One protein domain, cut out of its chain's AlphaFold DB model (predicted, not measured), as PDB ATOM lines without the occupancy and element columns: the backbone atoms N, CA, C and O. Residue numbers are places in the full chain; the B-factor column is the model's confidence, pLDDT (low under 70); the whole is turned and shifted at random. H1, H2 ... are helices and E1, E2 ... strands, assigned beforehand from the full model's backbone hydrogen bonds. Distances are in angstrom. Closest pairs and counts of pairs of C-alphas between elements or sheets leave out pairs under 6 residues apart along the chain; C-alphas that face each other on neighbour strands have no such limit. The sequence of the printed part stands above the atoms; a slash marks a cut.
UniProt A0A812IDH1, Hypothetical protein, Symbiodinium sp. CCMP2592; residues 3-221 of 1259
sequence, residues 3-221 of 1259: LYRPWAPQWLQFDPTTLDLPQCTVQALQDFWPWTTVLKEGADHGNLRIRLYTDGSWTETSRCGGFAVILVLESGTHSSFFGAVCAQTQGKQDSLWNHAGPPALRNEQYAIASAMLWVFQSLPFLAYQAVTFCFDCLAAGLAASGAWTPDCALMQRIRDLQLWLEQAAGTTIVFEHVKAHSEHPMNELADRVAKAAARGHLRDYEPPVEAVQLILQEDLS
ATOM      1  N   LEU A   3      87.551 -11.617  44.830       83.81
ATOM      2  CA  LEU A   3      86.808 -12.163  43.676       83.81
ATOM      3  C   LEU A   3      86.559 -11.168  42.534       83.81
ATOM      4  O   LEU A   3      86.369 -11.586  41.399       83.81
ATOM      5  N   TYR A   4      86.559  -9.867  42.826       87.69
ATOM      6  CA  TYR A   4      86.324  -8.811  41.835       87.69
ATOM      7  C   TYR A   4      87.621  -8.316  41.187       87.69
ATOM      8  O   TYR A   4      87.595  -7.401  40.368       87.69
ATOM      9  N   ARG A   5      88.776  -8.864  41.586       89.19
ATOM     10  CA  ARG A   5      90.063  -8.461  41.027       89.19
ATOM     11  C   ARG A   5      90.197  -9.050  39.616       89.19
ATOM     12  O   ARG A   5      90.053 -10.265  39.486       89.19
ATOM     13  N   PRO A   6      90.512  -8.237  38.589       89.56
ATOM     14  CA  PRO A   6      90.755  -8.747  37.246       89.56
ATOM     15  C   PRO A   6      91.859  -9.804  37.247       89.56
ATOM     16  O   PRO A   6      92.893  -9.632  37.901       89.56
ATOM     17  N   TRP A   7      91.629 -10.900  36.530       92.19
ATOM     18  CA  TRP A   7      92.609 -11.979  36.401       92.19
ATOM     19  C   TRP A   7      93.725 -11.591  35.428       92.19
ATOM     20  O   TRP A   7      93.565 -10.679  34.615       92.19
ATOM     21  N   ALA A   8      94.850 -12.309  35.476       88.81
ATOM     22  CA  ALA A   8      95.889 -12.174  34.460       88.81
ATOM     23  C   ALA A   8      95.301 -12.456  33.057       88.81
ATOM     24  O   ALA A   8      94.488 -13.368  32.916       88.81
ATOM     25  N   PRO A   9      95.684 -11.705  32.008       87.56
ATOM     26  CA  PRO A   9      94.999 -11.716  30.709       87.56
ATOM     27  C   PRO A   9      95.217 -12.992  29.875       87.56
ATOM     28  O   PRO A   9      94.781 -13.050  28.730       87.56
ATOM     29  N   GLN A  10      95.879 -14.015  30.419       90.06
ATOM     30  CA  GLN A  10      96.208 -15.257  29.713       90.06
ATOM     31  C   GLN A  10      94.957 -15.983  29.190       90.06
ATOM     32  O   GLN A  10      94.965 -16.473  28.067       90.06
ATOM     33  N   TRP A  11      93.846 -15.970  29.940       91.19
ATOM     34  CA  TRP A  11      92.568 -16.572  29.519       91.19
ATOM     35  C   TRP A  11      91.986 -15.960  28.229       91.19
ATOM     36  O   TRP A  11      91.249 -16.635  27.509       91.19
ATOM     37  N   LEU A  12      92.323 -14.699  27.919       91.25
ATOM     38  CA  LEU A  12      91.904 -13.987  26.703       91.25
ATOM     39  C   LEU A  12      92.797 -14.335  25.496       91.25
ATOM     40  O   LEU A  12      92.404 -14.131  24.352       91.25
ATOM     41  N   GLN A  13      94.007 -14.847  25.743       90.06
ATOM     42  CA  GLN A  13      95.007 -15.168  24.715       90.06
ATOM     43  C   GLN A  13      94.896 -16.607  24.192       90.06
ATOM     44  O   GLN A  13      95.691 -17.012  23.349       90.06
ATOM     45  N   PHE A  14      93.934 -17.386  24.693       90.62
ATOM     46  CA  PHE A  14      93.733 -18.765  24.265       90.62
ATOM     47  C   PHE A  14      93.292 -18.828  22.797       90.62
ATOM     48  O   PHE A  14      92.230 -18.314  22.440       90.62
ATOM     49  N   ASP A  15      94.079 -19.513  21.969       89.38
ATOM     50  CA  ASP A  15      93.747 -19.783  20.573       89.38
ATOM     51  C   ASP A  15      93.191 -21.214  20.425       89.38
ATOM     52  O   ASP A  15      93.940 -22.185  20.560       89.38
ATOM     53  N   PRO A  16      91.887 -21.388  20.131       88.19
ATOM     54  CA  PRO A  16      91.296 -22.714  19.981       88.19
ATOM     55  C   PRO A  16      91.872 -23.502  18.792       88.19
ATOM     56  O   PRO A  16      91.799 -24.732  18.799       88.19
ATOM     57  N   THR A  17      92.473 -22.840  17.794       85.88
ATOM     58  CA  THR A  17      93.008 -23.499  16.587       85.88
ATOM     59  C   THR A  17      94.252 -24.349  16.852       85.88
ATOM     60  O   THR A  17      94.615 -25.180  16.020       85.88
ATOM     61  N   THR A  18      94.875 -24.223  18.030       86.31
ATOM     62  CA  THR A  18      96.020 -25.060  18.424       86.31
ATOM     63  C   THR A  18      95.628 -26.496  18.790       86.31
ATOM     64  O   THR A  18      96.502 -27.325  19.052       86.31
ATOM     65  N   LEU A  19      94.330 -26.801  18.870       89.25
ATOM     66  CA  LEU A  19      93.796 -28.119  19.214       89.25
ATOM     67  C   LEU A  19      93.182 -28.818  17.993       89.25
ATOM     68  O   LEU A  19      92.716 -28.186  17.052       89.25
ATOM     69  N   ASP A  20      93.131 -30.150  18.041       89.81
ATOM     70  CA  ASP A  20      92.390 -30.958  17.066       89.81
ATOM     71  C   ASP A  20      90.879 -30.884  17.360       89.81
ATOM     72  O   ASP A  20      90.376 -31.532  18.292       89.81
ATOM     73  N   LEU A  21      90.178 -30.027  16.608       91.00
ATOM     74  CA  LEU A  21      88.774 -29.670  16.823       91.00
ATOM     75  C   LEU A  21      87.815 -30.405  15.869       91.00
ATOM     76  O   LEU A  21      88.112 -30.555  14.683       91.00
ATOM     77  N   PRO A  22      86.610 -30.795  16.331       89.44
ATOM     78  CA  PRO A  22      85.553 -31.305  15.459       89.44
ATOM     79  C   PRO A  22      85.113 -30.292  14.395       89.44
ATOM     80  O   PRO A  22      85.110 -29.083  14.627       89.44
ATOM     81  N   GLN A  23      84.661 -30.791  13.239       90.31
ATOM     82  CA  GLN A  23      84.279 -29.955  12.095       90.31
ATOM     83  C   GLN A  23      83.190 -28.922  12.434       90.31
ATOM     84  O   GLN A  23      83.268 -27.786  11.970       90.31
ATOM     85  N   CYS A  24      82.211 -29.280  13.273       90.56
ATOM     86  CA  CYS A  24      81.163 -28.357  13.713       90.56
ATOM     87  C   CYS A  24      81.717 -27.181  14.539       90.56
ATOM     88  O   CYS A  24      81.242 -26.056  14.402       90.56
ATOM     89  N   THR A  25      82.749 -27.416  15.357       92.06
ATOM     90  CA  THR A  25      83.446 -26.373  16.120       92.06
ATOM     91  C   THR A  25      84.248 -25.461  15.201       92.06
ATOM     92  O   THR A  25      84.179 -24.246  15.353       92.06
ATOM     93  N   VAL A  26      84.959 -26.025  14.219       91.56
ATOM     94  CA  VAL A  26      85.734 -25.239  13.244       91.56
ATOM     95  C   VAL A  26      84.826 -24.309  12.436       91.56
ATOM     96  O   VAL A  26      85.146 -23.135  12.291       91.56
ATOM     97  N   GLN A  27      83.677 -24.805  11.966       90.44
ATOM     98  CA  GLN A  27      82.690 -23.989  11.249       90.44
ATOM     99  C   GLN A  27      82.134 -22.864  12.131       90.44
ATOM    100  O   GLN A  27      82.155 -21.706  11.730       90.44
ATOM    101  N   ALA A  28      81.729 -23.174  13.367       90.25
ATOM    102  CA  ALA A  28      81.200 -22.160  14.279       90.25
ATOM    103  C   ALA A  28      82.222 -21.057  14.615       90.25
ATOM    104  O   ALA A  28      81.849 -19.893  14.729       90.25
ATOM    105  N   LEU A  29      83.508 -21.401  14.749       90.81
ATOM    106  CA  LEU A  29      84.571 -20.420  14.986       90.81
ATOM    107  C   LEU A  29      84.810 -19.501  13.775       90.81
ATOM    108  O   LEU A  29      85.209 -18.358  13.972       90.81
ATOM    109  N   GLN A  30      84.558 -19.972  12.547       90.44
ATOM    110  CA  GLN A  30      84.651 -19.152  11.328       90.44
ATOM    111  C   GLN A  30      83.493 -18.153  11.206       90.44
ATOM    112  O   GLN A  30      83.689 -17.061  10.678       90.44
ATOM    113  N   ASP A  31      82.315 -18.517  11.715       90.88
ATOM    114  CA  ASP A  31      81.118 -17.669  11.696       90.88
ATOM    115  C   ASP A  31      81.112 -16.607  12.816       90.88
ATOM    116  O   ASP A  31      80.307 -15.670  12.789       90.88
ATOM    117  N   PHE A  32      81.996 -16.730  13.814       92.06
ATOM    118  CA  PHE A  32      82.071 -15.785  14.925       92.06
ATOM    119  C   PHE A  32      82.658 -14.434  14.527       92.06
ATOM    120  O   PHE A  32      83.640 -14.314  13.797       92.06
ATOM    121  N   TRP A  33      82.055 -13.388  15.082       92.88
ATOM    122  CA  TRP A  33      82.531 -12.022  14.914       92.88
ATOM    123  C   TRP A  33      83.724 -11.748  15.833       92.88
ATOM    124  O   TRP A  33      83.892 -12.438  16.833       92.88
ATOM    125  N   PRO A  34      84.537 -10.711  15.563       91.88
ATOM    126  CA  PRO A  34      85.523 -10.246  16.529       91.88
ATOM    127  C   PRO A  34      84.845  -9.837  17.844       91.88
ATOM    128  O   PRO A  34      83.909  -9.030  17.839       91.88
ATOM    129  N   TRP A  35      85.339 -10.341  18.980       91.50
ATOM    130  CA  TRP A  35      84.739 -10.074  20.296       91.50
ATOM    131  C   TRP A  35      84.685  -8.582  20.632       91.50
ATOM    132  O   TRP A  35      83.766  -8.149  21.319       91.50
ATOM    133  N   THR A  36      85.623  -7.779  20.119       91.69
ATOM    134  CA  THR A  36      85.641  -6.317  20.282       91.69
ATOM    135  C   THR A  36      84.415  -5.652  19.656       91.69
ATOM    136  O   THR A  36      83.888  -4.694  20.219       91.69
ATOM    137  N   THR A  37      83.931  -6.176  18.527       91.19
ATOM    138  CA  THR A  37      82.725  -5.684  17.851       91.19
ATOM    139  C   THR A  37      81.471  -6.066  18.636       91.19
ATOM    140  O   THR A  37      80.658  -5.191  18.919       91.19
ATOM    141  N   VAL A  38      81.350  -7.333  19.057       91.50
ATOM    142  CA  VAL A  38      80.200  -7.816  19.853       91.50
ATOM    143  C   VAL A  38      80.122  -7.107  21.204       91.50
ATOM    144  O   VAL A  38      79.040  -6.745  21.660       91.50
ATOM    145  N   LEU A  39      81.270  -6.863  21.842       91.00
ATOM    146  CA  LEU A  39      81.342  -6.140  23.107       91.00
ATOM    147  C   LEU A  39      80.887  -4.684  22.953       91.00
ATOM    148  O   LEU A  39      80.133  -4.194  23.791       91.00
ATOM    149  N   LYS A  40      81.323  -4.004  21.884       89.00
ATOM    150  CA  LYS A  40      80.909  -2.628  21.594       89.00
ATOM    151  C   LYS A  40      79.402  -2.542  21.343       89.00
ATOM    152  O   LYS A  40      78.734  -1.736  21.973       89.00
ATOM    153  N   GLU A  41      78.870  -3.419  20.495       88.25
ATOM    154  CA  GLU A  41      77.431  -3.503  20.215       88.25
ATOM    155  C   GLU A  41      76.621  -3.798  21.490       88.25
ATOM    156  O   GLU A  41      75.623  -3.135  21.778       88.25
ATOM    157  N   GLY A  42      77.096  -4.743  22.305       86.06
ATOM    158  CA  GLY A  42      76.478  -5.101  23.577       86.06
ATOM    159  C   GLY A  42      76.459  -3.962  24.595       86.06
ATOM    160  O   GLY A  42      75.458  -3.791  25.295       86.06
ATOM    161  N   ALA A  43      77.539  -3.180  24.661       84.44
ATOM    162  CA  ALA A  43      77.642  -2.002  25.514       84.44
ATOM    163  C   ALA A  43      76.726  -0.864  25.031       84.44
ATOM    164  O   ALA A  43      76.022  -0.270  25.845       84.44
ATOM    165  N   ASP A  44      76.681  -0.613  23.720       85.19
ATOM    166  CA  ASP A  44      75.867   0.449  23.115       85.19
ATOM    167  C   ASP A  44      74.354   0.177  23.264       85.19
ATOM    168  O   ASP A  44      73.564   1.102  23.466       85.19
ATOM    169  N   HIS A  45      73.934  -1.094  23.205       84.44
ATOM    170  CA  HIS A  45      72.521  -1.494  23.265       84.44
ATOM    171  C   HIS A  45      72.060  -2.051  24.620       84.44
ATOM    172  O   HIS A  45      70.875  -2.361  24.777       84.44
ATOM    173  N   GLY A  46      72.962  -2.211  25.592       84.12
ATOM    174  CA  GLY A  46      72.646  -2.775  26.911       84.12
ATOM    175  C   GLY A  46      72.094  -4.207  26.857       84.12
ATOM    176  O   GLY A  46      71.304  -4.607  27.712       84.12
ATOM    177  N   ASN A  47      72.456  -4.975  25.828       90.00
ATOM    178  CA  ASN A  47      71.922  -6.313  25.553       90.00
ATOM    179  C   ASN A  47      73.007  -7.407  25.559       90.00
ATOM    180  O   ASN A  47      72.759  -8.505  25.061       90.00
ATOM    181  N   LEU A  48      74.190  -7.112  26.105       93.00
ATOM    182  CA  LEU A  48      75.303  -8.053  26.192       93.00
ATOM    183  C   LEU A  48      74.913  -9.282  27.022       93.00
ATOM    184  O   LEU A  48      74.461  -9.165  28.159       93.00
ATOM    185  N   ARG A  49      75.111 -10.477  26.486       94.38
ATOM    186  CA  ARG A  49      74.910 -11.750  27.186       94.38
ATOM    187  C   ARG A  49      76.202 -12.542  27.162       94.38
ATOM    188  O   ARG A  49      77.010 -12.393  26.249       94.38
ATOM    189  N   ILE A  50      76.379 -13.402  28.154       95.25
ATOM    190  CA  ILE A  50      77.498 -14.340  28.184       95.25
ATOM    191  C   ILE A  50      76.996 -15.769  28.352       95.25
ATOM    192  O   ILE A  50      76.149 -16.050  29.205       95.25
ATOM    193  N   ARG A  51      77.536 -16.673  27.536       96.50
ATOM    194  CA  ARG A  51      77.371 -18.119  27.672       96.50
ATOM    195  C   ARG A  51      78.700 -18.747  28.066       96.50
ATOM    196  O   ARG A  51      79.715 -18.512  27.414       96.50
ATOM    197  N   LEU A  52      78.681 -19.543  29.128       97.38
ATOM    198  CA  LEU A  52      79.836 -20.270  29.639       97.38
ATOM    199  C   LEU A  52      79.583 -21.766  29.452       97.38
ATOM    200  O   LEU A  52      78.670 -22.297  30.080       97.38
ATOM    201  N   TYR A  53      80.360 -22.429  28.598       97.38
ATOM    202  CA  TYR A  53      80.278 -23.880  28.399       97.38
ATOM    203  C   TYR A  53      81.304 -24.578  29.281       97.38
ATOM    204  O   TYR A  53      82.491 -24.272  29.182       97.38
ATOM    205  N   THR A  54      80.852 -25.488  30.135       97.19
ATOM    206  CA  THR A  54      81.695 -26.237  31.069       97.19
ATOM    207  C   THR A  54      81.855 -27.686  30.627       97.19
ATOM    208  O   THR A  54      80.910 -28.266  30.098       97.19
ATOM    209  N   ASP A  55      83.054 -28.240  30.821       95.94
ATOM    210  CA  ASP A  55      83.295 -29.683  30.705       95.94
ATOM    211  C   ASP A  55      84.370 -30.179  31.696       95.94
ATOM    212  O   ASP A  55      85.315 -29.452  32.047       95.94
ATOM    213  N   GLY A  56      84.243 -31.438  32.123       94.50
ATOM    214  CA  GLY A  56      85.127 -32.120  33.062       94.50
ATOM    215  C   GLY A  56      85.608 -33.475  32.543       94.50
ATOM    216  O   GLY A  56      84.850 -34.440  32.454       94.50
ATOM    217  N   SER A  57      86.917 -33.606  32.316       93.38
ATOM    218  CA  SER A  57      87.523 -34.817  31.759       93.38
ATOM    219  C   SER A  57      88.252 -35.658  32.808       93.38
ATOM    220  O   SER A  57      88.931 -35.134  33.693       93.38
ATOM    221  N   TRP A  58      88.162 -36.984  32.691       93.19
ATOM    222  CA  TRP A  58      88.931 -37.946  33.485       93.19
ATOM    223  C   TRP A  58      89.473 -39.059  32.589       93.19
ATOM    224  O   TRP A  58      88.725 -39.669  31.824       93.19
ATOM    225  N   THR A  59      90.769 -39.345  32.707       89.25
ATOM    226  CA  THR A  59      91.427 -40.430  31.971       89.25
ATOM    227  C   THR A  59      91.903 -41.506  32.944       89.25
ATOM    228  O   THR A  59      92.897 -41.326  33.644       89.25
ATOM    229  N   GLU A  60      91.219 -42.655  32.958       86.31
ATOM    230  CA  GLU A  60      91.500 -43.767  33.885       86.31
ATOM    231  C   GLU A  60      92.932 -44.313  33.745       86.31
ATOM    232  O   GLU A  60      93.577 -44.644  34.737       86.31
ATOM    233  N   THR A  61      93.459 -44.375  32.517       84.44
ATOM    234  CA  THR A  61      94.773 -44.970  32.220       84.44
ATOM    235  C   THR A  61      95.940 -44.152  32.764       84.44
ATOM    236  O   THR A  61      96.893 -44.726  33.280       84.44
ATOM    237  N   SER A  62      95.876 -42.822  32.659       82.62
ATOM    238  CA  SER A  62      96.904 -41.916  33.184       82.62
ATOM    239  C   SER A  62      96.593 -41.420  34.597       82.62
ATOM    240  O   SER A  62      97.442 -40.785  35.213       82.62
ATOM    241  N   ARG A  63      95.389 -41.704  35.118       88.06
ATOM    242  CA  ARG A  63      94.855 -41.166  36.380       88.06
ATOM    243  C   ARG A  63      94.953 -39.639  36.471       88.06
ATOM    244  O   ARG A  63      95.126 -39.084  37.556       88.06
ATOM    245  N   CYS A  64      94.836 -38.969  35.328       91.00
ATOM    246  CA  CYS A  64      94.825 -37.516  35.248       91.00
ATOM    247  C   CYS A  64      93.426 -37.007  34.912       91.00
ATOM    248  O   CYS A  64      92.672 -37.649  34.172       91.00
ATOM    249  N   GLY A  65      93.105 -35.825  35.420       92.44
ATOM    250  CA  GLY A  65      91.866 -35.127  35.128       92.44
ATOM    251  C   GLY A  65      92.103 -33.643  34.895       92.44
ATOM    252  O   GLY A  65      93.165 -33.105  35.207       92.44
ATOM    253  N   GLY A  66      91.116 -32.996  34.295       93.62
ATOM    254  CA  GLY A  66      91.150 -31.574  33.998       93.62
ATOM    255  C   GLY A  66      89.755 -31.058  33.694       93.62
ATOM    256  O   GLY A  66      88.839 -31.842  33.440       93.62
ATOM    257  N   PHE A  67      89.598 -29.744  33.744       95.50
ATOM    258  CA  PHE A  67      88.339 -29.076  33.439       95.50
ATOM    259  C   PHE A  67      88.554 -27.931  32.456       95.50
ATOM    260  O   PHE A  67      89.669 -27.413  32.339       95.50
ATOM    261  N   ALA A  68      87.479 -27.512  31.794       96.56
ATOM    262  CA  ALA A  68      87.476 -26.357  30.910       96.56
ATOM    263  C   ALA A  68      86.200 -25.523  31.041       96.56
ATOM    264  O   ALA A  68      85.122 -26.038  31.335       96.56
ATOM    265  N   VAL A  69      86.345 -24.228  30.779       97.56
ATOM    266  CA  VAL A  69      85.266 -23.254  30.638       97.56
ATOM    267  C   VAL A  69      85.518 -22.453  29.369       97.56
ATOM    268  O   VAL A  69      86.551 -21.797  29.248       97.56
ATOM    269  N   ILE A  70      84.573 -22.489  28.436       97.31
ATOM    270  CA  ILE A  70      84.599 -21.707  27.198       97.31
ATOM    271  C   ILE A  70      83.670 -20.509  27.340       97.31
ATOM    272  O   ILE A  70      82.489 -20.674  27.651       97.31
ATOM    273  N   LEU A  71      84.200 -19.313  27.096       96.81
ATOM    274  CA  LEU A  71      83.501 -18.041  27.259       96.81
ATOM    275  C   LEU A  71      83.037 -17.530  25.891       96.81
ATOM    276  O   LEU A  71      83.861 -17.305  25.002       96.81
ATOM    277  N   VAL A  72      81.731 -17.317  25.728       96.38
ATOM    278  CA  VAL A  72      81.123 -16.803  24.491       96.38
ATOM    279  C   VAL A  72      80.292 -15.563  24.810       96.38
ATOM    280  O   VAL A  72      79.384 -15.620  25.639       96.38
ATOM    281  N   LEU A  73      80.596 -14.445  24.149       95.25
ATOM    282  CA  LEU A  73      79.812 -13.210  24.235       95.25
ATOM    283  C   LEU A  73      78.750 -13.188  23.138       95.25
ATOM    284  O   LEU A  73      79.029 -13.566  22.001       95.25
ATOM    285  N   GLU A  74      77.556 -12.705  23.467       94.12
ATOM    286  CA  GLU A  74      76.447 -12.545  22.525       94.12
ATOM    287  C   GLU A  74      75.836 -11.142  22.641       94.12
ATOM    288  O   GLU A  74      75.611 -10.638  23.742       94.12
ATOM    289  N   SER A  75      75.517 -10.526  21.506       92.19
ATOM    290  CA  SER A  75      74.711  -9.305  21.420       92.19
ATOM    291  C   SER A  75      73.799  -9.409  20.198       92.19
ATOM    292  O   SER A  75      74.255  -9.655  19.085       92.19
ATOM    293  N   GLY A  76      72.483  -9.290  20.405       85.19
ATOM    294  CA  GLY A  76      71.503  -9.463  19.329       85.19
ATOM    295  C   GLY A  76      71.582 -10.851  18.680       85.19
ATOM    296  O   GLY A  76      71.249 -11.853  19.313       85.19
ATOM    297  N   THR A  77      71.985 -10.893  17.409       84.62
ATOM    298  CA  THR A  77      72.214 -12.123  16.629       84.62
ATOM    299  C   THR A  77      73.696 -12.465  16.457       84.62
ATOM    300  O   THR A  77      74.004 -13.465  15.813       84.62
ATOM    301  N   HIS A  78      74.606 -11.647  16.990       89.88
ATOM    302  CA  HIS A  78      76.047 -11.833  16.861       89.88
ATOM    303  C   HIS A  78      76.615 -12.542  18.089       89.88
ATOM    304  O   HIS A  78      76.283 -12.207  19.229       89.88
ATOM    305  N   SER A  79      77.513 -13.494  17.845       93.50
ATOM    306  CA  SER A  79      78.222 -14.251  18.876       93.50
ATOM    307  C   SER A  79      79.723 -14.221  18.598       93.50
ATOM    308  O   SER A  79      80.152 -14.184  17.442       93.50
ATOM    309  N   SER A  80      80.525 -14.249  19.659       94.44
ATOM    310  CA  SER A  80      81.980 -14.321  19.569       94.44
ATOM    311  C   SER A  80      82.560 -15.227  20.641       94.44
ATOM    312  O   SER A  80      82.181 -15.140  21.810       94.44
ATOM    313  N   PHE A  81      83.568 -16.010  20.263       94.69
ATOM    314  CA  PHE A  81      84.496 -16.603  21.219       94.69
ATOM    315  C   PHE A  81      85.248 -15.484  21.951       94.69
ATOM    316  O   PHE A  81      85.742 -14.555  21.311       94.69
ATOM    317  N   PHE A  82      85.296 -15.545  23.281       94.31
ATOM    318  CA  PHE A  82      85.944 -14.526  24.105       94.31
ATOM    319  C   PHE A  82      87.214 -15.042  24.774       94.31
ATOM    320  O   PHE A  82      88.196 -14.318  24.841       94.31
ATOM    321  N   GLY A  83      87.225 -16.289  25.236       94.62
ATOM    322  CA  GLY A  83      88.398 -16.878  25.873       94.62
ATOM    323  C   GLY A  83      88.102 -18.234  26.497       94.62
ATOM    324  O   GLY A  83      86.980 -18.744  26.412       94.62
ATOM    325  N   ALA A  84      89.111 -18.809  27.147       95.75
ATOM    326  CA  ALA A  84      88.985 -20.082  27.845       95.75
ATOM    327  C   ALA A  84      89.707 -20.067  29.196       95.75
ATOM    328  O   ALA A  84      90.765 -19.459  29.350       95.75
ATOM    329  N   VAL A  85      89.133 -20.778  30.165       95.62
ATOM    330  CA  VAL A  85      89.741 -21.058  31.471       95.62
ATOM    331  C   VAL A  85      89.835 -22.569  31.613       95.62
ATOM    332  O   VAL A  85      88.841 -23.268  31.434       95.62
ATOM    333  N   CYS A  86      91.009 -23.100  31.934       94.50
ATOM    334  CA  CYS A  86      91.192 -24.535  32.118       94.50
ATOM    335  C   CYS A  86      92.343 -24.830  33.075       94.50
ATOM    336  O   CYS A  86      93.303 -24.067  33.149       94.50
ATOM    337  N   ALA A  87      92.268 -25.960  33.774       92.31
ATOM    338  CA  ALA A  87      93.346 -26.411  34.646       92.31
ATOM    339  C   ALA A  87      93.436 -27.937  34.691       92.31
ATOM    340  O   ALA A  87      92.432 -28.646  34.548       92.31
ATOM    341  N   GLN A  88      94.645 -28.434  34.946       92.25
ATOM    342  CA  GLN A  88      94.856 -29.824  35.337       92.25
ATOM    343  C   GLN A  88      94.497 -29.991  36.820       92.25
ATOM    344  O   GLN A  88      94.955 -29.221  37.663       92.25
ATOM    345  N   THR A  89      93.687 -30.999  37.143       89.69
ATOM    346  CA  THR A  89      93.216 -31.267  38.509       89.69
ATOM    347  C   THR A  89      93.953 -32.469  39.087       89.69
ATOM    348  O   THR A  89      95.010 -32.318  39.695       89.69
ATOM    349  N   GLN A  90      93.455 -33.688  38.868       87.44
ATOM    350  CA  GLN A  90      94.171 -34.897  39.264       87.44
ATOM    351  C   GLN A  90      95.428 -35.067  38.397       87.44
ATOM    352  O   GLN A  90      95.367 -34.954  37.171       87.44
ATOM    353  N   GLY A  91      96.562 -35.371  39.031       80.81
ATOM    354  CA  GLY A  91      97.867 -35.499  38.370       80.81
ATOM    355  C   GLY A  91      98.774 -34.270  38.511       80.81
ATOM    356  O   GLY A  91      99.958 -34.367  38.198       80.81
ATOM    357  N   LYS A  92      98.261 -33.149  39.039       83.25
ATOM    358  CA  LYS A  92      99.050 -31.967  39.418       83.25
ATOM    359  C   LYS A  92      99.374 -32.016  40.917       83.25
ATOM    360  O   LYS A  92      98.459 -32.125  41.727       83.25
ATOM    361  N   GLN A  93     100.660 -31.939  41.286       73.62
ATOM    362  CA  GLN A  93     101.105 -32.056  42.689       73.62
ATOM    363  C   GLN A  93     100.547 -30.942  43.592       73.62
ATOM    364  O   GLN A  93     100.173 -31.224  44.725       73.62
ATOM    365  N   ASP A  94     100.390 -29.728  43.055       79.12
ATOM    366  CA  ASP A  94      99.937 -28.546  43.805       79.12
ATOM    367  C   ASP A  94      98.473 -28.157  43.506       79.12
ATOM    368  O   ASP A  94      98.097 -26.986  43.572       79.12
ATOM    369  N   SER A  95      97.626 -29.113  43.107       81.69
ATOM    370  CA  SER A  95      96.200 -28.831  42.891       81.69
ATOM    371  C   SER A  95      95.494 -28.541  44.221       81.69
ATOM    372  O   SER A  95      95.469 -29.382  45.115       81.69
ATOM    373  N   LEU A  96      94.824 -27.389  44.318       83.19
ATOM    374  CA  LEU A  96      93.989 -27.035  45.475       83.19
ATOM    375  C   LEU A  96      92.679 -27.837  45.552       83.19
ATOM    376  O   LEU A  96      92.060 -27.931  46.609       83.19
ATOM    377  N   TRP A  97      92.220 -28.387  44.428       85.69
ATOM    378  CA  TRP A  97      90.913 -29.029  44.328       85.69
ATOM    379  C   TRP A  97      90.854 -30.381  45.056       85.69
ATOM    380  O   TRP A  97      91.711 -31.238  44.869       85.69
ATOM    381  N   ASN A  98      89.796 -30.613  45.841       78.19
ATOM    382  CA  ASN A  98      89.614 -31.853  46.609       78.19
ATOM    383  C   ASN A  98      89.160 -33.031  45.732       78.19
ATOM    384  O   ASN A  98      88.049 -33.015  45.204       78.19
ATOM    385  N   HIS A  99      89.958 -34.099  45.679       80.06
ATOM    386  CA  HIS A  99      89.741 -35.269  44.822       80.06
ATOM    387  C   HIS A  99      88.798 -36.358  45.381       80.06
ATOM    388  O   HIS A  99      88.695 -37.436  44.797       80.06
ATOM    389  N   ALA A 100      88.094 -36.119  46.490       76.62
ATOM    390  CA  ALA A 100      87.182 -37.102  47.075       76.62
ATOM    391  C   ALA A 100      85.879 -37.265  46.260       76.62
ATOM    392  O   ALA A 100      85.019 -36.380  46.240       76.62
ATOM    393  N   GLY A 101      85.683 -38.429  45.633       80.94
ATOM    394  CA  GLY A 101      84.463 -38.798  44.898       80.94
ATOM    395  C   GLY A 101      84.720 -39.156  43.427       80.94
ATOM    396  O   GLY A 101      85.871 -39.339  43.041       80.94
ATOM    397  N   PRO A 102      83.665 -39.285  42.597       88.06
ATOM    398  CA  PRO A 102      83.808 -39.614  41.177       88.06
ATOM    399  C   PRO A 102      84.571 -38.507  40.414       88.06
ATOM    400  O   PRO A 102      84.055 -37.389  40.336       88.06
ATOM    401  N   PRO A 103      85.757 -38.777  39.827       89.00
ATOM    402  CA  PRO A 103      86.638 -37.728  39.295       89.00
ATOM    403  C   PRO A 103      86.026 -36.887  38.170       89.00
ATOM    404  O   PRO A 103      86.135 -35.667  38.200       89.00
ATOM    405  N   ALA A 104      85.322 -37.516  37.221       89.81
ATOM    406  CA  ALA A 104      84.675 -36.803  36.113       89.81
ATOM    407  C   ALA A 104      83.623 -35.795  36.610       89.81
ATOM    408  O   ALA A 104      83.630 -34.634  36.213       89.81
ATOM    409  N   LEU A 105      82.774 -36.210  37.561       91.62
ATOM    410  CA  LEU A 105      81.790 -35.321  38.187       91.62
ATOM    411  C   LEU A 105      82.470 -34.156  38.919       91.62
ATOM    412  O   LEU A 105      81.991 -33.030  38.852       91.62
ATOM    413  N   ARG A 106      83.572 -34.424  39.628       92.06
ATOM    414  CA  ARG A 106      84.321 -33.390  40.352       92.06
ATOM    415  C   ARG A 106      84.928 -32.365  39.404       92.06
ATOM    416  O   ARG A 106      84.814 -31.176  39.671       92.06
ATOM    417  N   ASN A 107      85.497 -32.814  38.290       94.00
ATOM    418  CA  ASN A 107      86.080 -31.917  37.296       94.00
ATOM    419  C   ASN A 107      85.027 -30.996  36.674       94.00
ATOM    420  O   ASN A 107      85.273 -29.799  36.566       94.00
ATOM    421  N   GLU A 108      83.824 -31.505  36.409       94.69
ATOM    422  CA  GLU A 108      82.710 -30.662  35.965       94.69
ATOM    423  C   GLU A 108      82.283 -29.644  37.034       94.69
ATOM    424  O   GLU A 108      82.022 -28.477  36.748       94.69
ATOM    425  N   GLN A 109      82.247 -30.048  38.306       94.56
ATOM    426  CA  GLN A 109      81.953 -29.126  39.405       94.56
ATOM    427  C   GLN A 109      83.009 -28.014  39.512       94.56
ATOM    428  O   GLN A 109      82.649 -26.859  39.739       94.56
ATOM    429  N   TYR A 110      84.293 -28.324  39.309       94.50
ATOM    430  CA  TYR A 110      85.352 -27.310  39.274       94.50
ATOM    431  C   TYR A 110      85.222 -26.380  38.063       94.50
ATOM    432  O   TYR A 110      85.476 -25.183  38.203       94.50
ATOM    433  N   ALA A 111      84.788 -26.896  36.907       95.75
ATOM    434  CA  ALA A 111      84.490 -26.087  35.726       95.75
ATOM    435  C   ALA A 111      83.404 -25.052  36.036       95.75
ATOM    436  O   ALA A 111      83.609 -23.856  35.844       95.75
ATOM    437  N   ILE A 112      82.280 -25.492  36.610       96.38
ATOM    438  CA  ILE A 112      81.169 -24.613  36.996       96.38
ATOM    439  C   ILE A 112      81.610 -23.589  38.049       96.38
ATOM    440  O   ILE A 112      81.286 -22.406  37.928       96.38
ATOM    441  N   ALA A 113      82.382 -24.008  39.056       95.31
ATOM    442  CA  ALA A 113      82.933 -23.096  40.058       95.31
ATOM    443  C   ALA A 113      83.829 -22.024  39.414       95.31
ATOM    444  O   ALA A 113      83.676 -20.834  39.686       95.31
ATOM    445  N   SER A 114      84.722 -22.439  38.514       95.44
ATOM    446  CA  SER A 114      85.645 -21.547  37.803       95.44
ATOM    447  C   SER A 114      84.908 -20.594  36.865       95.44
ATOM    448  O   SER A 114      85.266 -19.421  36.778       95.44
ATOM    449  N   ALA A 115      83.834 -21.060  36.227       96.44
ATOM    450  CA  ALA A 115      82.953 -20.235  35.416       96.44
ATOM    451  C   ALA A 115      82.308 -19.126  36.264       96.44
ATOM    452  O   ALA A 115      82.356 -17.959  35.888       96.44
ATOM    453  N   MET A 116      81.770 -19.453  37.444       95.69
ATOM    454  CA  MET A 116      81.188 -18.459  38.359       95.69
ATOM    455  C   MET A 116      82.222 -17.451  38.862       95.69
ATOM    456  O   MET A 116      81.956 -16.250  38.865       95.69
ATOM    457  N   LEU A 117      83.407 -17.927  39.251       95.12
ATOM    458  CA  LEU A 117      84.531 -17.082  39.655       95.12
ATOM    459  C   LEU A 117      84.930 -16.095  38.549       95.12
ATOM    460  O   LEU A 117      85.184 -14.923  38.828       95.12
ATOM    461  N   TRP A 118      84.950 -16.553  37.295       95.06
ATOM    462  CA  TRP A 118      85.240 -15.691  36.155       95.06
ATOM    463  C   TRP A 118      84.134 -14.647  35.938       95.06
ATOM    464  O   TRP A 118      84.414 -13.489  35.621       95.06
ATOM    465  N   VAL A 119      82.864 -15.006  36.153       95.12
ATOM    466  CA  VAL A 119      81.781 -14.016  36.080       95.12
ATOM    467  C   VAL A 119      81.974 -12.953  37.162       95.12
ATOM    468  O   VAL A 119      81.923 -11.772  36.828       95.12
ATOM    469  N   PHE A 120      82.294 -13.324  38.409       93.75
ATOM    470  CA  PHE A 120      82.560 -12.356  39.487       93.75
ATOM    471  C   PHE A 120      83.638 -11.333  39.134       93.75
ATOM    472  O   PHE A 120      83.419 -10.140  39.345       93.75
ATOM    473  N   GLN A 121      84.772 -11.773  38.575       92.88
ATOM    474  CA  GLN A 121      85.827 -10.828  38.202       92.88
ATOM    475  C   GLN A 121      85.392  -9.901  37.070       92.88
ATOM    476  O   GLN A 121      85.881  -8.782  37.011       92.88
ATOM    477  N   SER A 122      84.457 -10.330  36.217       92.88
ATOM    478  CA  SER A 122      83.979  -9.532  35.088       92.88
ATOM    479  C   SER A 122      82.942  -8.467  35.456       92.88
ATOM    480  O   SER A 122      82.878  -7.440  34.787       92.88
ATOM    481  N   LEU A 123      82.162  -8.661  36.529       92.06
ATOM    482  CA  LEU A 123      81.079  -7.744  36.927       92.06
ATOM    483  C   LEU A 123      81.494  -6.265  37.089       92.06
ATOM    484  O   LEU A 123      80.698  -5.399  36.734       92.06
ATOM    485  N   PRO A 124      82.696  -5.919  37.594       90.31
ATOM    486  CA  PRO A 124      83.123  -4.524  37.709       90.31
ATOM    487  C   PRO A 124      83.330  -3.810  36.370       90.31
ATOM    488  O   PRO A 124      83.361  -2.582  36.351       90.31
ATOM    489  N   PHE A 125      83.528  -4.548  35.273       88.00
ATOM    490  CA  PHE A 125      83.870  -3.969  33.971       88.00
ATOM    491  C   PHE A 125      83.001  -4.464  32.803       88.00
ATOM    492  O   PHE A 125      83.135  -3.937  31.702       88.00
ATOM    493  N   LEU A 126      82.087  -5.416  33.025       89.56
ATOM    494  CA  LEU A 126      81.081  -5.877  32.063       89.56
ATOM    495  C   LEU A 126      79.689  -5.897  32.706       89.56
ATOM    496  O   LEU A 126      79.486  -6.497  33.760       89.56
ATOM    497  N   ALA A 127      78.718  -5.279  32.030       88.81
ATOM    498  CA  ALA A 127      77.309  -5.318  32.407       88.81
ATOM    499  C   ALA A 127      76.555  -6.292  31.495       88.81
ATOM    500  O   ALA A 127      76.506  -6.101  30.280       88.81
ATOM    501  N   TYR A 128      75.965  -7.333  32.080       91.25
ATOM    502  CA  TYR A 128      75.236  -8.360  31.335       91.25
ATOM    503  C   TYR A 128      73.726  -8.136  31.407       91.25
ATOM    504  O   TYR A 128      73.203  -7.680  32.412       91.25
ATOM    505  N   GLN A 129      72.995  -8.526  30.371       90.94
ATOM    506  CA  GLN A 129      71.548  -8.722  30.419       90.94
ATOM    507  C   GLN A 129      71.207 -10.106  30.999       90.94
ATOM    508  O   GLN A 129      70.233 -10.261  31.739       90.94
ATOM    509  N   ALA A 130      72.002 -11.122  30.647       91.81
ATOM    510  CA  ALA A 130      71.844 -12.494  31.113       91.81
ATOM    511  C   ALA A 130      73.180 -13.254  31.104       91.81
ATOM    512  O   ALA A 130      74.014 -13.055  30.217       91.81
ATOM    513  N   VAL A 131      73.335 -14.166  32.063       95.31
ATOM    514  CA  VAL A 131      74.476 -15.080  32.205       95.31
ATOM    515  C   VAL A 131      73.953 -16.508  32.090       95.31
ATOM    516  O   VAL A 131      73.076 -16.903  32.856       95.31
ATOM    517  N   THR A 132      74.466 -17.292  31.142       96.31
ATOM    518  CA  THR A 132      74.014 -18.675  30.916       96.31
ATOM    519  C   THR A 132      75.153 -19.664  31.136       96.31
ATOM    520  O   THR A 132      76.156 -19.624  30.429       96.31
ATOM    521  N   PHE A 133      74.979 -20.584  32.081       96.88
ATOM    522  CA  PHE A 133      75.876 -21.716  32.307       96.88
ATOM    523  C   PHE A 133      75.363 -22.935  31.535       96.88
ATOM    524  O   PHE A 133      74.281 -23.449  31.828       96.88
ATOM    525  N   CYS A 134      76.137 -23.378  30.551       96.88
ATOM    526  CA  CYS A 134      75.871 -24.544  29.719       96.88
ATOM    527  C   CYS A 134      76.734 -25.714  30.200       96.88
ATOM    528  O   CYS A 134      77.952 -25.590  30.233       96.88
ATOM    529  N   PHE A 135      76.110 -26.834  30.557       95.19
ATOM    530  CA  PHE A 135      76.792 -28.010  31.113       95.19
ATOM    531  C   PHE A 135      76.204 -29.299  30.545       95.19
ATOM    532  O   PHE A 135      75.016 -29.351  30.203       95.19
ATOM    533  N   ASP A 136      76.992 -30.369  30.528       92.56
ATOM    534  CA  ASP A 136      76.555 -31.680  30.052       92.56
ATOM    535  C   ASP A 136      76.144 -32.634  31.192       92.56
ATOM    536  O   ASP A 136      75.229 -33.461  31.049       92.56
ATOM    537  N   CYS A 137      76.741 -32.460  32.373       92.56
ATOM    538  CA  CYS A 137      76.504 -33.284  33.541       92.56
ATOM    539  C   CYS A 137      75.371 -32.712  34.388       92.56
ATOM    540  O   CYS A 137      75.544 -31.801  35.206       92.56
ATOM    541  N   LEU A 138      74.194 -33.325  34.268       92.81
ATOM    542  CA  LEU A 138      73.012 -32.958  35.052       92.81
ATOM    543  C   LEU A 138      73.276 -32.917  36.564       92.81
ATOM    544  O   LEU A 138      72.720 -32.067  37.252       92.81
ATOM    545  N   ALA A 139      74.115 -33.820  37.084       91.44
ATOM    546  CA  ALA A 139      74.411 -33.884  38.512       91.44
ATOM    547  C   ALA A 139      75.179 -32.656  39.021       91.44
ATOM    548  O   ALA A 139      74.916 -32.222  40.138       91.44
ATOM    549  N   ALA A 140      76.073 -32.082  38.212       92.62
ATOM    550  CA  ALA A 140      76.816 -30.879  38.569       92.62
ATOM    551  C   ALA A 140      75.959 -29.620  38.356       92.62
ATOM    552  O   ALA A 140      75.706 -28.873  39.302       92.62
ATOM    553  N   GLY A 141      75.424 -29.427  37.146       93.25
ATOM    554  CA  GLY A 141      74.702 -28.200  36.802       93.25
ATOM    555  C   GLY A 141      73.364 -28.029  37.521       93.25
ATOM    556  O   GLY A 141      73.078 -26.947  38.031       93.25
ATOM    557  N   LEU A 142      72.557 -29.090  37.667       92.06
ATOM    558  CA  LEU A 142      71.290 -28.982  38.406       92.06
ATOM    559  C   LEU A 142      71.495 -28.875  39.921       92.06
ATOM    560  O   LEU A 142      70.616 -28.356  40.610       92.06
ATOM    561  N   ALA A 143      72.619 -29.358  40.458       92.19
ATOM    562  CA  ALA A 143      72.972 -29.112  41.854       92.19
ATOM    563  C   ALA A 143      73.422 -27.656  42.056       92.19
ATOM    564  O   ALA A 143      72.991 -27.025  43.019       92.19
ATOM    565  N   ALA A 144      74.208 -27.098  41.124       93.06
ATOM    566  CA  ALA A 144      74.643 -25.699  41.157       93.06
ATOM    567  C   ALA A 144      73.445 -24.739  41.084       93.06
ATOM    568  O   ALA A 144      73.340 -23.781  41.851       93.06
ATOM    569  N   SER A 145      72.473 -25.067  40.229       90.44
ATOM    570  CA  SER A 145      71.222 -24.320  40.087       90.44
ATOM    571  C   SER A 145      70.240 -24.512  41.258       90.44
ATOM    572  O   SER A 145      69.140 -23.960  41.225       90.44
ATOM    573  N   GLY A 146      70.554 -25.371  42.240       87.94
ATOM    574  CA  GLY A 146      69.676 -25.694  43.374       87.94
ATOM    575  C   GLY A 146      68.484 -26.604  43.047       87.94
ATOM    576  O   GLY A 146      67.736 -27.039  43.932       87.94
ATOM    577  N   ALA A 147      68.297 -26.976  41.780       85.56
ATOM    578  CA  ALA A 147      67.218 -27.875  41.387       85.56
ATOM    579  C   ALA A 147      67.393 -29.274  42.007       85.56
ATOM    580  O   ALA A 147      66.404 -29.926  42.372       85.56
ATOM    581  N   TRP A 148      68.638 -29.740  42.124       89.38
ATOM    582  CA  TRP A 148      69.029 -31.002  42.751       89.38
ATOM    583  C   TRP A 148      69.765 -30.758  44.072       89.38
ATOM    584  O   TRP A 148      70.234 -29.663  44.360       89.38
ATOM    585  N   THR A 149      69.809 -31.785  44.921       86.69
ATOM    586  CA  THR A 149      70.522 -31.706  46.201       86.69
ATOM    587  C   THR A 149      72.028 -31.822  45.953       86.69
ATOM    588  O   THR A 149      72.417 -32.767  45.262       86.69
ATOM    589  N   PRO A 150      72.860 -30.947  46.546       87.25
ATOM    590  CA  PRO A 150      74.313 -31.101  46.532       87.25
ATOM    591  C   PRO A 150      74.749 -32.466  47.075       87.25
ATOM    592  O   PRO A 150      74.192 -32.960  48.059       87.25
ATOM    593  N   ASP A 151      75.727 -33.093  46.423       84.00
ATOM    594  CA  ASP A 151      76.225 -34.425  46.780       84.00
ATOM    595  C   ASP A 151      77.336 -34.387  47.843       84.00
ATOM    596  O   ASP A 151      77.561 -35.380  48.534       84.00
ATOM    597  N   CYS A 152      78.020 -33.250  47.988       86.94
ATOM    598  CA  CYS A 152      79.136 -33.055  48.911       86.94
ATOM    599  C   CYS A 152      79.241 -31.595  49.393       86.94
ATOM    600  O   CYS A 152      78.535 -30.711  48.902       86.94
ATOM    601  N   ALA A 153      80.161 -31.338  50.331       86.88
ATOM    602  CA  ALA A 153      80.411 -29.999  50.869       86.88
ATOM    603  C   ALA A 153      80.871 -29.000  49.794       86.88
ATOM    604  O   ALA A 153      80.386 -27.877  49.768       86.88
ATOM    605  N   LEU A 154      81.740 -29.405  48.859       88.94
ATOM    606  CA  LEU A 154      82.169 -28.538  47.755       88.94
ATOM    607  C   LEU A 154      80.981 -28.082  46.901       88.94
ATOM    608  O   LEU A 154      80.853 -26.904  46.589       88.94
ATOM    609  N   MET A 155      80.096 -29.010  46.544       91.06
ATOM    610  CA  MET A 155      78.913 -28.708  45.744       91.06
ATOM    611  C   MET A 155      77.946 -27.774  46.489       91.06
ATOM    612  O   MET A 155      77.290 -26.946  45.860       91.06
ATOM    613  N   GLN A 156      77.885 -27.864  47.823       90.31
ATOM    614  CA  GLN A 156      77.157 -26.894  48.645       90.31
ATOM    615  C   GLN A 156      77.789 -25.499  48.536       90.31
ATOM    616  O   GLN A 156      77.077 -24.544  48.257       90.31
ATOM    617  N   ARG A 157      79.119 -25.386  48.610       91.56
ATOM    618  CA  ARG A 157      79.810 -24.095  48.449       91.56
ATOM    619  C   ARG A 157      79.650 -23.498  47.051       91.56
ATOM    620  O   ARG A 157      79.480 -22.294  46.920       91.56
ATOM    621  N   ILE A 158      79.645 -24.325  46.002       93.25
ATOM    622  CA  ILE A 158      79.340 -23.883  44.627       93.25
ATOM    623  C   ILE A 158      77.905 -23.347  44.540       93.25
ATOM    624  O   ILE A 158      77.652 -22.348  43.870       93.25
ATOM    625  N   ARG A 159      76.958 -23.986  45.234       93.31
ATOM    626  CA  ARG A 159      75.583 -23.487  45.331       93.31
ATOM    627  C   ARG A 159      75.526 -22.140  46.060       93.31
ATOM    628  O   ARG A 159      74.849 -21.236  45.579       93.31
ATOM    629  N   ASP A 160      76.250 -21.984  47.164       92.44
ATOM    630  CA  ASP A 160      76.303 -20.726  47.918       92.44
ATOM    631  C   ASP A 160      76.969 -19.605  47.092       92.44
ATOM    632  O   ASP A 160      76.483 -18.474  47.058       92.44
ATOM    633  N   LEU A 161      78.011 -19.942  46.324       93.19
ATOM    634  CA  LEU A 161      78.651 -19.053  45.353       93.19
ATOM    635  C   LEU A 161      77.680 -18.616  44.248       93.19
ATOM    636  O   LEU A 161      77.661 -17.442  43.883       93.19
ATOM    637  N   GLN A 162      76.853 -19.530  43.732       93.38
ATOM    638  CA  GLN A 162      75.818 -19.192  42.754       93.38
ATOM    639  C   GLN A 162      74.792 -18.220  43.343       93.38
ATOM    640  O   GLN A 162      74.440 -17.247  42.679       93.38
ATOM    641  N   LEU A 163      74.324 -18.466  44.570       90.50
ATOM    642  CA  LEU A 163      73.369 -17.586  45.249       90.50
ATOM    643  C   LEU A 163      73.962 -16.193  45.462       90.50
ATOM    644  O   LEU A 163      73.272 -15.191  45.277       90.50
ATOM    645  N   TRP A 164      75.248 -16.117  45.814       90.62
ATOM    646  CA  TRP A 164      75.960 -14.849  45.890       90.62
ATOM    647  C   TRP A 164      76.015 -14.172  44.516       90.62
ATOM    648  O   TRP A 164      75.680 -12.992  44.405       90.62
ATOM    649  N   LEU A 165      76.368 -14.911  43.464       91.19
ATOM    650  CA  LEU A 165      76.466 -14.368  42.111       91.19
ATOM    651  C   LEU A 165      75.131 -13.791  41.636       91.19
ATOM    652  O   LEU A 165      75.110 -12.735  41.016       91.19
ATOM    653  N   GLU A 166      74.018 -14.440  41.971       88.69
ATOM    654  CA  GLU A 166      72.669 -13.977  41.638       88.69
ATOM    655  C   GLU A 166      72.352 -12.610  42.259       88.69
ATOM    656  O   GLU A 166      71.799 -11.742  41.585       88.69
ATOM    657  N   GLN A 167      72.774 -12.379  43.507       86.88
ATOM    658  CA  GLN A 167      72.618 -11.075  44.163       86.88
ATOM    659  C   GLN A 167      73.611 -10.030  43.639       86.88
ATOM    660  O   GLN A 167      73.261  -8.860  43.508       86.88
ATOM    661  N   ALA A 168      74.847 -10.433  43.336       86.62
ATOM    662  CA  ALA A 168      75.900  -9.521  42.892       86.62
ATOM    663  C   ALA A 168      75.724  -9.062  41.437       86.62
ATOM    664  O   ALA A 168      75.980  -7.902  41.125       86.62
ATOM    665  N   ALA A 169      75.299  -9.961  40.546       84.94
ATOM    666  CA  ALA A 169      75.154  -9.672  39.124       84.94
ATOM    667  C   ALA A 169      73.899  -8.848  38.810       84.94
ATOM    668  O   ALA A 169      73.859  -8.211  37.762       84.94
ATOM    669  N   GLY A 170      72.867  -8.893  39.666       79.31
ATOM    670  CA  GLY A 170      71.603  -8.167  39.472       79.31
ATOM    671  C   GLY A 170      70.852  -8.523  38.180       79.31
ATOM    672  O   GLY A 170      70.014  -7.748  37.722       79.31
ATOM    673  N   THR A 171      71.176  -9.659  37.554       82.44
ATOM    674  CA  THR A 171      70.746 -10.047  36.198       82.44
ATOM    675  C   THR A 171      70.282 -11.501  36.167       82.44
ATOM    676  O   THR A 171      70.411 -12.235  37.146       82.44
ATOM    677  N   THR A 172      69.693 -11.936  35.048       83.25
ATOM    678  CA  THR A 172      69.140 -13.296  34.957       83.25
ATOM    679  C   THR A 172      70.261 -14.324  34.796       83.25
ATOM    680  O   THR A 172      70.969 -14.309  33.789       83.25
ATOM    681  N   ILE A 173      70.376 -15.250  35.752       90.31
ATOM    682  CA  ILE A 173      71.270 -16.410  35.664       90.31
ATOM    683  C   ILE A 173      70.476 -17.632  35.195       90.31
ATOM    684  O   ILE A 173      69.488 -18.025  35.818       90.31
ATOM    685  N   VAL A 174      70.918 -18.254  34.104       90.88
ATOM    686  CA  VAL A 174      70.269 -19.418  33.487       90.88
ATOM    687  C   VAL A 174      71.213 -20.616  33.509       90.88
ATOM    688  O   VAL A 174      72.402 -20.494  33.237       90.88
ATOM    689  N   PHE A 175      70.665 -21.789  33.816       93.06
ATOM    690  CA  PHE A 175      71.357 -23.073  33.749       93.06
ATOM    691  C   PHE A 175      70.731 -23.905  32.629       93.06
ATOM    692  O   PHE A 175      69.556 -24.271  32.715       93.06
ATOM    693  N   GLU A 176      71.507 -24.193  31.587       94.25
ATOM    694  CA  GLU A 176      71.063 -24.913  30.395       94.25
ATOM    695  C   GLU A 176      71.813 -26.243  30.260       94.25
ATOM    696  O   GLU A 176      73.041 -26.295  30.278       94.25
ATOM    697  N   HIS A 177      71.062 -27.340  30.131       94.50
ATOM    698  CA  HIS A 177      71.656 -28.649  29.870       94.50
ATOM    699  C   HIS A 177      71.923 -28.808  28.375       94.50
ATOM    700  O   HIS A 177      70.982 -28.822  27.580       94.50
ATOM    701  N   VAL A 178      73.189 -28.994  28.012       91.44
ATOM    702  CA  VAL A 178      73.619 -29.290  26.647       91.44
ATOM    703  C   VAL A 178      74.055 -30.747  26.592       91.44
ATOM    704  O   VAL A 178      74.929 -31.188  27.324       91.44
ATOM    705  N   LYS A 179      73.409 -31.553  25.752       87.38
ATOM    706  CA  LYS A 179      73.675 -32.995  25.719       87.38
ATOM    707  C   LYS A 179      75.092 -33.274  25.189       87.38
ATOM    708  O   LYS A 179      75.420 -32.835  24.090       87.38
ATOM    709  N   ALA A 180      75.873 -34.086  25.899       82.50
ATOM    710  CA  ALA A 180      77.158 -34.589  25.405       82.50
ATOM    711  C   ALA A 180      77.012 -35.343  24.068       82.50
ATOM    712  O   ALA A 180      76.007 -36.032  23.844       82.50
ATOM    713  N   HIS A 181      78.023 -35.234  23.199       79.38
ATOM    714  CA  HIS A 181      78.069 -35.879  21.877       79.38
ATOM    715  C   HIS A 181      76.854 -35.556  20.993       79.38
ATOM    716  O   HIS A 181      76.335 -36.417  20.279       79.38
ATOM    717  N   SER A 182      76.346 -34.326  21.090       83.00
ATOM    718  CA  SER A 182      75.237 -33.824  20.267       83.00
ATOM    719  C   SER A 182      75.702 -32.961  19.094       83.00
ATOM    720  O   SER A 182      74.873 -32.297  18.480       83.00
ATOM    721  N   GLU A 183      77.009 -32.956  18.808       84.50
ATOM    722  CA  GLU A 183      77.650 -32.095  17.802       84.50
ATOM    723  C   GLU A 183      77.487 -30.591  18.093       84.50
ATOM    724  O   GLU A 183      77.696 -29.760  17.212       84.50
ATOM    725  N   HIS A 184      77.155 -30.216  19.338       91.38
ATOM    726  CA  HIS A 184      77.057 -28.814  19.739       91.38
ATOM    727  C   HIS A 184      78.457 -28.155  19.750       91.38
ATOM    728  O   HIS A 184      79.274 -28.496  20.614       91.38
ATOM    729  N   PRO A 185      78.735 -27.153  18.889       91.81
ATOM    730  CA  PRO A 185      80.094 -26.678  18.606       91.81
ATOM    731  C   PRO A 185      80.930 -26.293  19.833       91.81
ATOM    732  O   PRO A 185      82.079 -26.712  19.963       91.81
ATOM    733  N   MET A 186      80.354 -25.512  20.752       94.00
ATOM    734  CA  MET A 186      81.068 -25.009  21.937       94.00
ATOM    735  C   MET A 186      81.182 -26.035  23.069       94.00
ATOM    736  O   MET A 186      82.101 -25.952  23.876       94.00
ATOM    737  N   ASN A 187      80.287 -27.024  23.110       93.44
ATOM    738  CA  ASN A 187      80.357 -28.096  24.102       93.44
ATOM    739  C   ASN A 187      81.454 -29.093  23.717       93.44
ATOM    740  O   ASN A 187      82.225 -29.534  24.558       93.44
ATOM    741  N   GLU A 188      81.563 -29.395  22.421       93.38
ATOM    742  CA  GLU A 188      82.665 -30.192  21.882       93.38
ATOM    743  C   GLU A 188      84.020 -29.478  22.051       93.38
ATOM    744  O   GLU A 188      85.024 -30.128  22.338       93.38
ATOM    745  N   LEU A 189      84.062 -28.141  21.941       94.31
ATOM    746  CA  LEU A 189      85.268 -27.367  22.262       94.31
ATOM    747  C   LEU A 189      85.656 -27.514  23.739       94.31
ATOM    748  O   LEU A 189      86.817 -27.800  24.027       94.31
ATOM    749  N   ALA A 190      84.699 -27.361  24.660       94.56
ATOM    750  CA  ALA A 190      84.938 -27.536  26.092       94.56
ATOM    751  C   ALA A 190      85.513 -28.932  26.405       94.56
ATOM    752  O   ALA A 190      86.536 -29.018  27.083       94.56
ATOM    753  N   ASP A 191      84.964 -29.996  25.805       94.38
ATOM    754  CA  ASP A 191      85.482 -31.370  25.940       94.38
ATOM    755  C   ASP A 191      86.935 -31.523  25.467       94.38
ATOM    756  O   ASP A 191      87.774 -32.137  26.141       94.38
ATOM    757  N   ARG A 192      87.283 -30.918  24.326       94.25
ATOM    758  CA  ARG A 192      88.657 -30.965  23.802       94.25
ATOM    759  C   ARG A 192      89.635 -30.204  24.684       94.25
ATOM    760  O   ARG A 192      90.730 -30.714  24.943       94.25
ATOM    761  N   VAL A 193      89.242 -29.035  25.185       94.69
ATOM    762  CA  VAL A 193      90.065 -28.240  26.106       94.69
ATOM    763  C   VAL A 193      90.238 -28.969  27.440       94.69
ATOM    764  O   VAL A 193      91.365 -29.070  27.925       94.69
ATOM    765  N   ALA A 194      89.184 -29.578  27.993       93.94
ATOM    766  CA  ALA A 194      89.258 -30.325  29.248       93.94
ATOM    767  C   ALA A 194      90.197 -31.540  29.135       93.94
ATOM    768  O   ALA A 194      91.020 -31.782  30.022       93.94
ATOM    769  N   LYS A 195      90.154 -32.270  28.010       93.50
ATOM    770  CA  LYS A 195      91.085 -33.379  27.716       93.50
ATOM    771  C   LYS A 195      92.531 -32.911  27.546       93.50
ATOM    772  O   LYS A 195      93.449 -33.599  27.997       93.50
ATOM    773  N   ALA A 196      92.754 -31.770  26.894       92.56
ATOM    774  CA  ALA A 196      94.090 -31.198  26.728       92.56
ATOM    775  C   ALA A 196      94.673 -30.716  28.070       92.56
ATOM    776  O   ALA A 196      95.831 -31.008  28.381       92.56
ATOM    777  N   ALA A 197      93.851 -30.068  28.902       92.19
ATOM    778  CA  ALA A 197      94.204 -29.673  30.261       92.19
ATOM    779  C   ALA A 197      94.513 -30.891  31.149       92.19
ATOM    780  O   ALA A 197      95.524 -30.897  31.845       92.19
ATOM    781  N   ALA A 198      93.732 -31.976  31.054       91.44
ATOM    782  CA  ALA A 198      93.987 -33.215  31.798       91.44
ATOM    783  C   ALA A 198      95.360 -33.841  31.485       91.44
ATOM    784  O   ALA A 198      95.982 -34.444  32.360       91.44
ATOM    785  N   ARG A 199      95.857 -33.672  30.251       89.50
ATOM    786  CA  ARG A 199      97.200 -34.108  29.817       89.50
ATOM    787  C   ARG A 199      98.316 -33.139  30.223       89.50
ATOM    788  O   ARG A 199      99.485 -33.425  29.983       89.50
ATOM    789  N   GLY A 200      97.975 -32.000  30.825       84.19
ATOM    790  CA  GLY A 200      98.924 -30.975  31.249       84.19
ATOM    791  C   GLY A 200      99.503 -30.142  30.103       84.19
ATOM    792  O   GLY A 200     100.549 -29.526  30.306       84.19
ATOM    793  N   HIS A 201      98.858 -30.131  28.925       85.00
ATOM    794  CA  HIS A 201      99.274 -29.337  27.756       85.00
ATOM    795  C   HIS A 201      98.884 -27.853  27.864       85.00
ATOM    796  O   HIS A 201      99.434 -27.027  27.144       85.00
ATOM    797  N   LEU A 202      97.939 -27.516  28.746       84.00
ATOM    798  CA  LEU A 202      97.405 -26.167  28.942       84.00
ATOM    799  C   LEU A 202      97.539 -25.796  30.427       84.00
ATOM    800  O   LEU A 202      96.771 -26.297  31.246       84.00
ATOM    801  N   ARG A 203      98.549 -24.986  30.780       77.12
ATOM    802  CA  ARG A 203      98.886 -24.639  32.183       77.12
ATOM    803  C   ARG A 203      98.759 -23.152  32.524       77.12
ATOM    804  O   ARG A 203      98.737 -22.813  33.699       77.12
ATOM    805  N   ASP A 204      98.642 -22.285  31.520       81.06
ATOM    806  CA  ASP A 204      98.655 -20.825  31.708       81.06
ATOM    807  C   ASP A 204      97.251 -20.203  31.839       81.06
ATOM    808  O   ASP A 204      97.124 -18.991  31.970       81.06
ATOM    809  N   TYR A 205      96.188 -21.014  31.809       89.31
ATOM    810  CA  TYR A 205      94.789 -20.556  31.737       89.31
ATOM    811  C   TYR A 205      93.989 -20.859  33.016       89.31
ATOM    812  O   TYR A 205      92.763 -20.986  32.975       89.31
ATOM    813  N   GLU A 206      94.675 -21.036  34.146       89.62
ATOM    814  CA  GLU A 206      94.067 -21.463  35.409       89.62
ATOM    815  C   GLU A 206      93.381 -20.300  36.156       89.62
ATOM    816  O   GLU A 206      93.813 -19.149  36.052       89.62
ATOM    817  N   PRO A 207      92.323 -20.569  36.950       91.19
ATOM    818  CA  PRO A 207      91.771 -19.561  37.851       91.19
ATOM    819  C   PRO A 207      92.796 -19.175  38.941       91.19
ATOM    820  O   PRO A 207      93.552 -20.040  39.392       91.19
ATOM    821  N   PRO A 208      92.808 -17.916  39.426       91.38
ATOM    822  CA  PRO A 208      93.726 -17.484  40.475       91.38
ATOM    823  C   PRO A 208      93.621 -18.337  41.742       91.38
ATOM    824  O   PRO A 208      92.521 -18.618  42.232       91.38
ATOM    825  N   VAL A 209      94.779 -18.694  42.299       89.75
ATOM    826  CA  VAL A 209      94.922 -19.536  43.497       89.75
ATOM    827  C   VAL A 209      94.109 -18.965  44.661       89.75
ATOM    828  O   VAL A 209      93.389 -19.706  45.328       89.75
ATOM    829  N   GLU A 210      94.143 -17.647  44.861       90.19
ATOM    830  CA  GLU A 210      93.441 -16.969  45.954       90.19
ATOM    831  C   GLU A 210      91.914 -17.051  45.804       90.19
ATOM    832  O   GLU A 210      91.193 -17.168  46.795       90.19
ATOM    833  N   ALA A 211      91.401 -17.012  44.568       90.06
ATOM    834  CA  ALA A 211      89.967 -17.123  44.299       90.06
ATOM    835  C   ALA A 211      89.455 -18.547  44.569       90.06
ATOM    836  O   ALA A 211      88.372 -18.724  45.132       90.06
ATOM    837  N   VAL A 212      90.254 -19.558  44.215       90.56
ATOM    838  CA  VAL A 212      89.945 -20.967  44.495       90.56
ATOM    839  C   VAL A 212      90.037 -21.259  45.996       90.56
ATOM    840  O   VAL A 212      89.127 -21.878  46.548       90.56
ATOM    841  N   GLN A 213      91.081 -20.776  46.681       90.94
ATOM    842  CA  GLN A 213      91.238 -20.934  48.133       90.94
ATOM    843  C   GLN A 213      90.054 -20.360  48.906       90.94
ATOM    844  O   GLN A 213      89.550 -21.031  49.804       90.94
ATOM    845  N   LEU A 214      89.560 -19.181  48.512       87.94
ATOM    846  CA  LEU A 214      88.408 -18.548  49.152       87.94
ATOM    847  C   LEU A 214      87.184 -19.471  49.161       87.94
ATOM    848  O   LEU A 214      86.586 -19.674  50.211       87.94
ATOM    849  N   ILE A 215      86.831 -20.089  48.029       89.25
ATOM    850  CA  ILE A 215      85.685 -21.014  47.983       89.25
ATOM    851  C   ILE A 215      85.949 -22.262  48.824       89.25
ATOM    852  O   ILE A 215      85.033 -22.790  49.444       89.25
ATOM    853  N   LEU A 216      87.180 -22.773  48.834       88.69
ATOM    854  CA  LEU A 216      87.502 -24.022  49.524       88.69
ATOM    855  C   LEU A 216      87.624 -23.870  51.045       88.69
ATOM    856  O   LEU A 216      87.409 -24.852  51.756       88.69
ATOM    857  N   GLN A 217      87.964 -22.677  51.536       87.81
ATOM    858  CA  GLN A 217      88.248 -22.421  52.949       87.81
ATOM    859  C   GLN A 217      87.105 -21.672  53.641       87.81
ATOM    860  O   GLN A 217      86.634 -22.141  54.676       87.81
ATOM    861  N   GLU A 218      86.539 -20.635  53.023       88.06
ATOM    862  CA  GLU A 218      85.548 -19.750  53.659       88.06
ATOM    863  C   GLU A 218      84.108 -20.284  53.607       88.06
ATOM    864  O   GLU A 218      83.709 -20.950  52.646       88.06
ATOM    865  N   ASP A 219      83.299 -19.957  54.621       87.44
ATOM    866  CA  ASP A 219      81.851 -20.186  54.587       87.44
ATOM    867  C   ASP A 219      81.137 -19.047  53.840       87.44
ATOM    868  O   ASP A 219      81.203 -17.877  54.219       87.44
ATOM    869  N   LEU A 220      80.438 -19.399  52.759       89.38
ATOM    870  CA  LEU A 220      79.722 -18.460  51.892       89.38
ATOM    871  C   LEU A 220      78.208 -18.429  52.170       89.38
ATOM    872  O   LEU A 220      77.482 -17.659  51.536       89.38
ATOM    873  N   SER A 221      77.722 -19.246  53.108       89.25
ATOM    874  CA  SER A 221      76.300 -19.548  53.312       89.25
ATOM    875  C   SER A 221      75.426 -18.329  53.656       89.25
ATOM    876  O   SER A 221      74.240 -18.295  53.309       89.25
TER     877      SER A 221
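What this domain is: This is residues 3 to 221 of the 1259 residues of the protein "Hypothetical protein" of Symbiodinium sp. CCMP2592 (UniProt A0A812IDH1). What does one see first? A twisted slab of five strands runs through the middle, with H4 packed over E2 and E1 on one face and H7 over the same two on the other. H5 and H6 are on H4's side, H8 packs on H6, H3 covers one end of E3 and E2, and H2 packs on residues 185 to 189 of H7. Which parts are there, and how large is it? The 219 printed residues, of mixed class, have eight named helices and five named strands, along the chain H1 H2 H3 E1 E2 E3 H4 E4 H5 H6 E5 H7 H8; the mixed sheet runs E3 E2 E1 E4 E5. It is compact and rounded, radius of gyration of the C-alphas 16.1 A, spans 45 by 40 by 31 A.

How they stand to each other: How do the strands pair? E1, residues 49 to 59, E2, 64 to 75, and E3, 78 to 88, form a meander, two antiparallel hairpins in a row, with N 53 and O 70 at 2.9 A and N 71 and O 83 at 2.9 A. E4, residues 130 to 135, is parallel to E1, N 52 and O 132 at 2.8 A, and E5, residues 172 to 177, is parallel to E4, N 133 and O 174 at 2.8 A. What is on the faces? In three layers, helices on both faces, H3, residues 35 to 45, H4, 103 to 122, H5, 138 to 144, and H6, 153 to 169, are on one face and H7, 185 to 198, on the other. H4's height over the sheet is 6.9 A, its closest C-alphas to E1 being Glu 108 and Gly 56, 4.0 A; H7's is 6.0 A. E3, H4, E4 is a split strand-helix-strand unit, E2 and E1 between its strands, and E4, H5 H6, E5 an unsplit one, both with right-handed crossovers. Which helices touch? H4 and H6 touch at Ala 113 and Ile 158, C-alphas 5.9 A apart, a shallow tilt of 23 degrees, the same way; helix packing is mostly crossed. H6 touches H8, residues 209 to 217, and H7 touches H2, residues 23 to 31; H1, residues 9 to 12, stands at the sheet's level.

Where its parts are: Where are the anchors? C-alpha 9 opens H1 at (94.999, -11.716, 30.709) and C-alpha 217 ends H8 at (88.248, -22.421, 52.949). How long are the longer elements? E2 measures 37.3 A, E1 33.4 A, E3 31.9 A, H4 28.6 A and H6 24.1 A. Are the helix backbones complete? Every O i to N i+4 pair is within hydrogen-bond range in H2, H3, H4, H6 and H7, against 2 of 3 in H5 and 4 of 5 in H8; H1 is too short for one.

The domain as a whole: How far does it reach? The C-alphas farthest apart, of Asp 44 and Thr 61, are 50.0 A apart. Are there cuts, long links or weak places? The printed part has no cut, and E3 to H4, residues 89 to 102, is the long link. Its mean pLDDT is 90.3, and no printed residue is under 70.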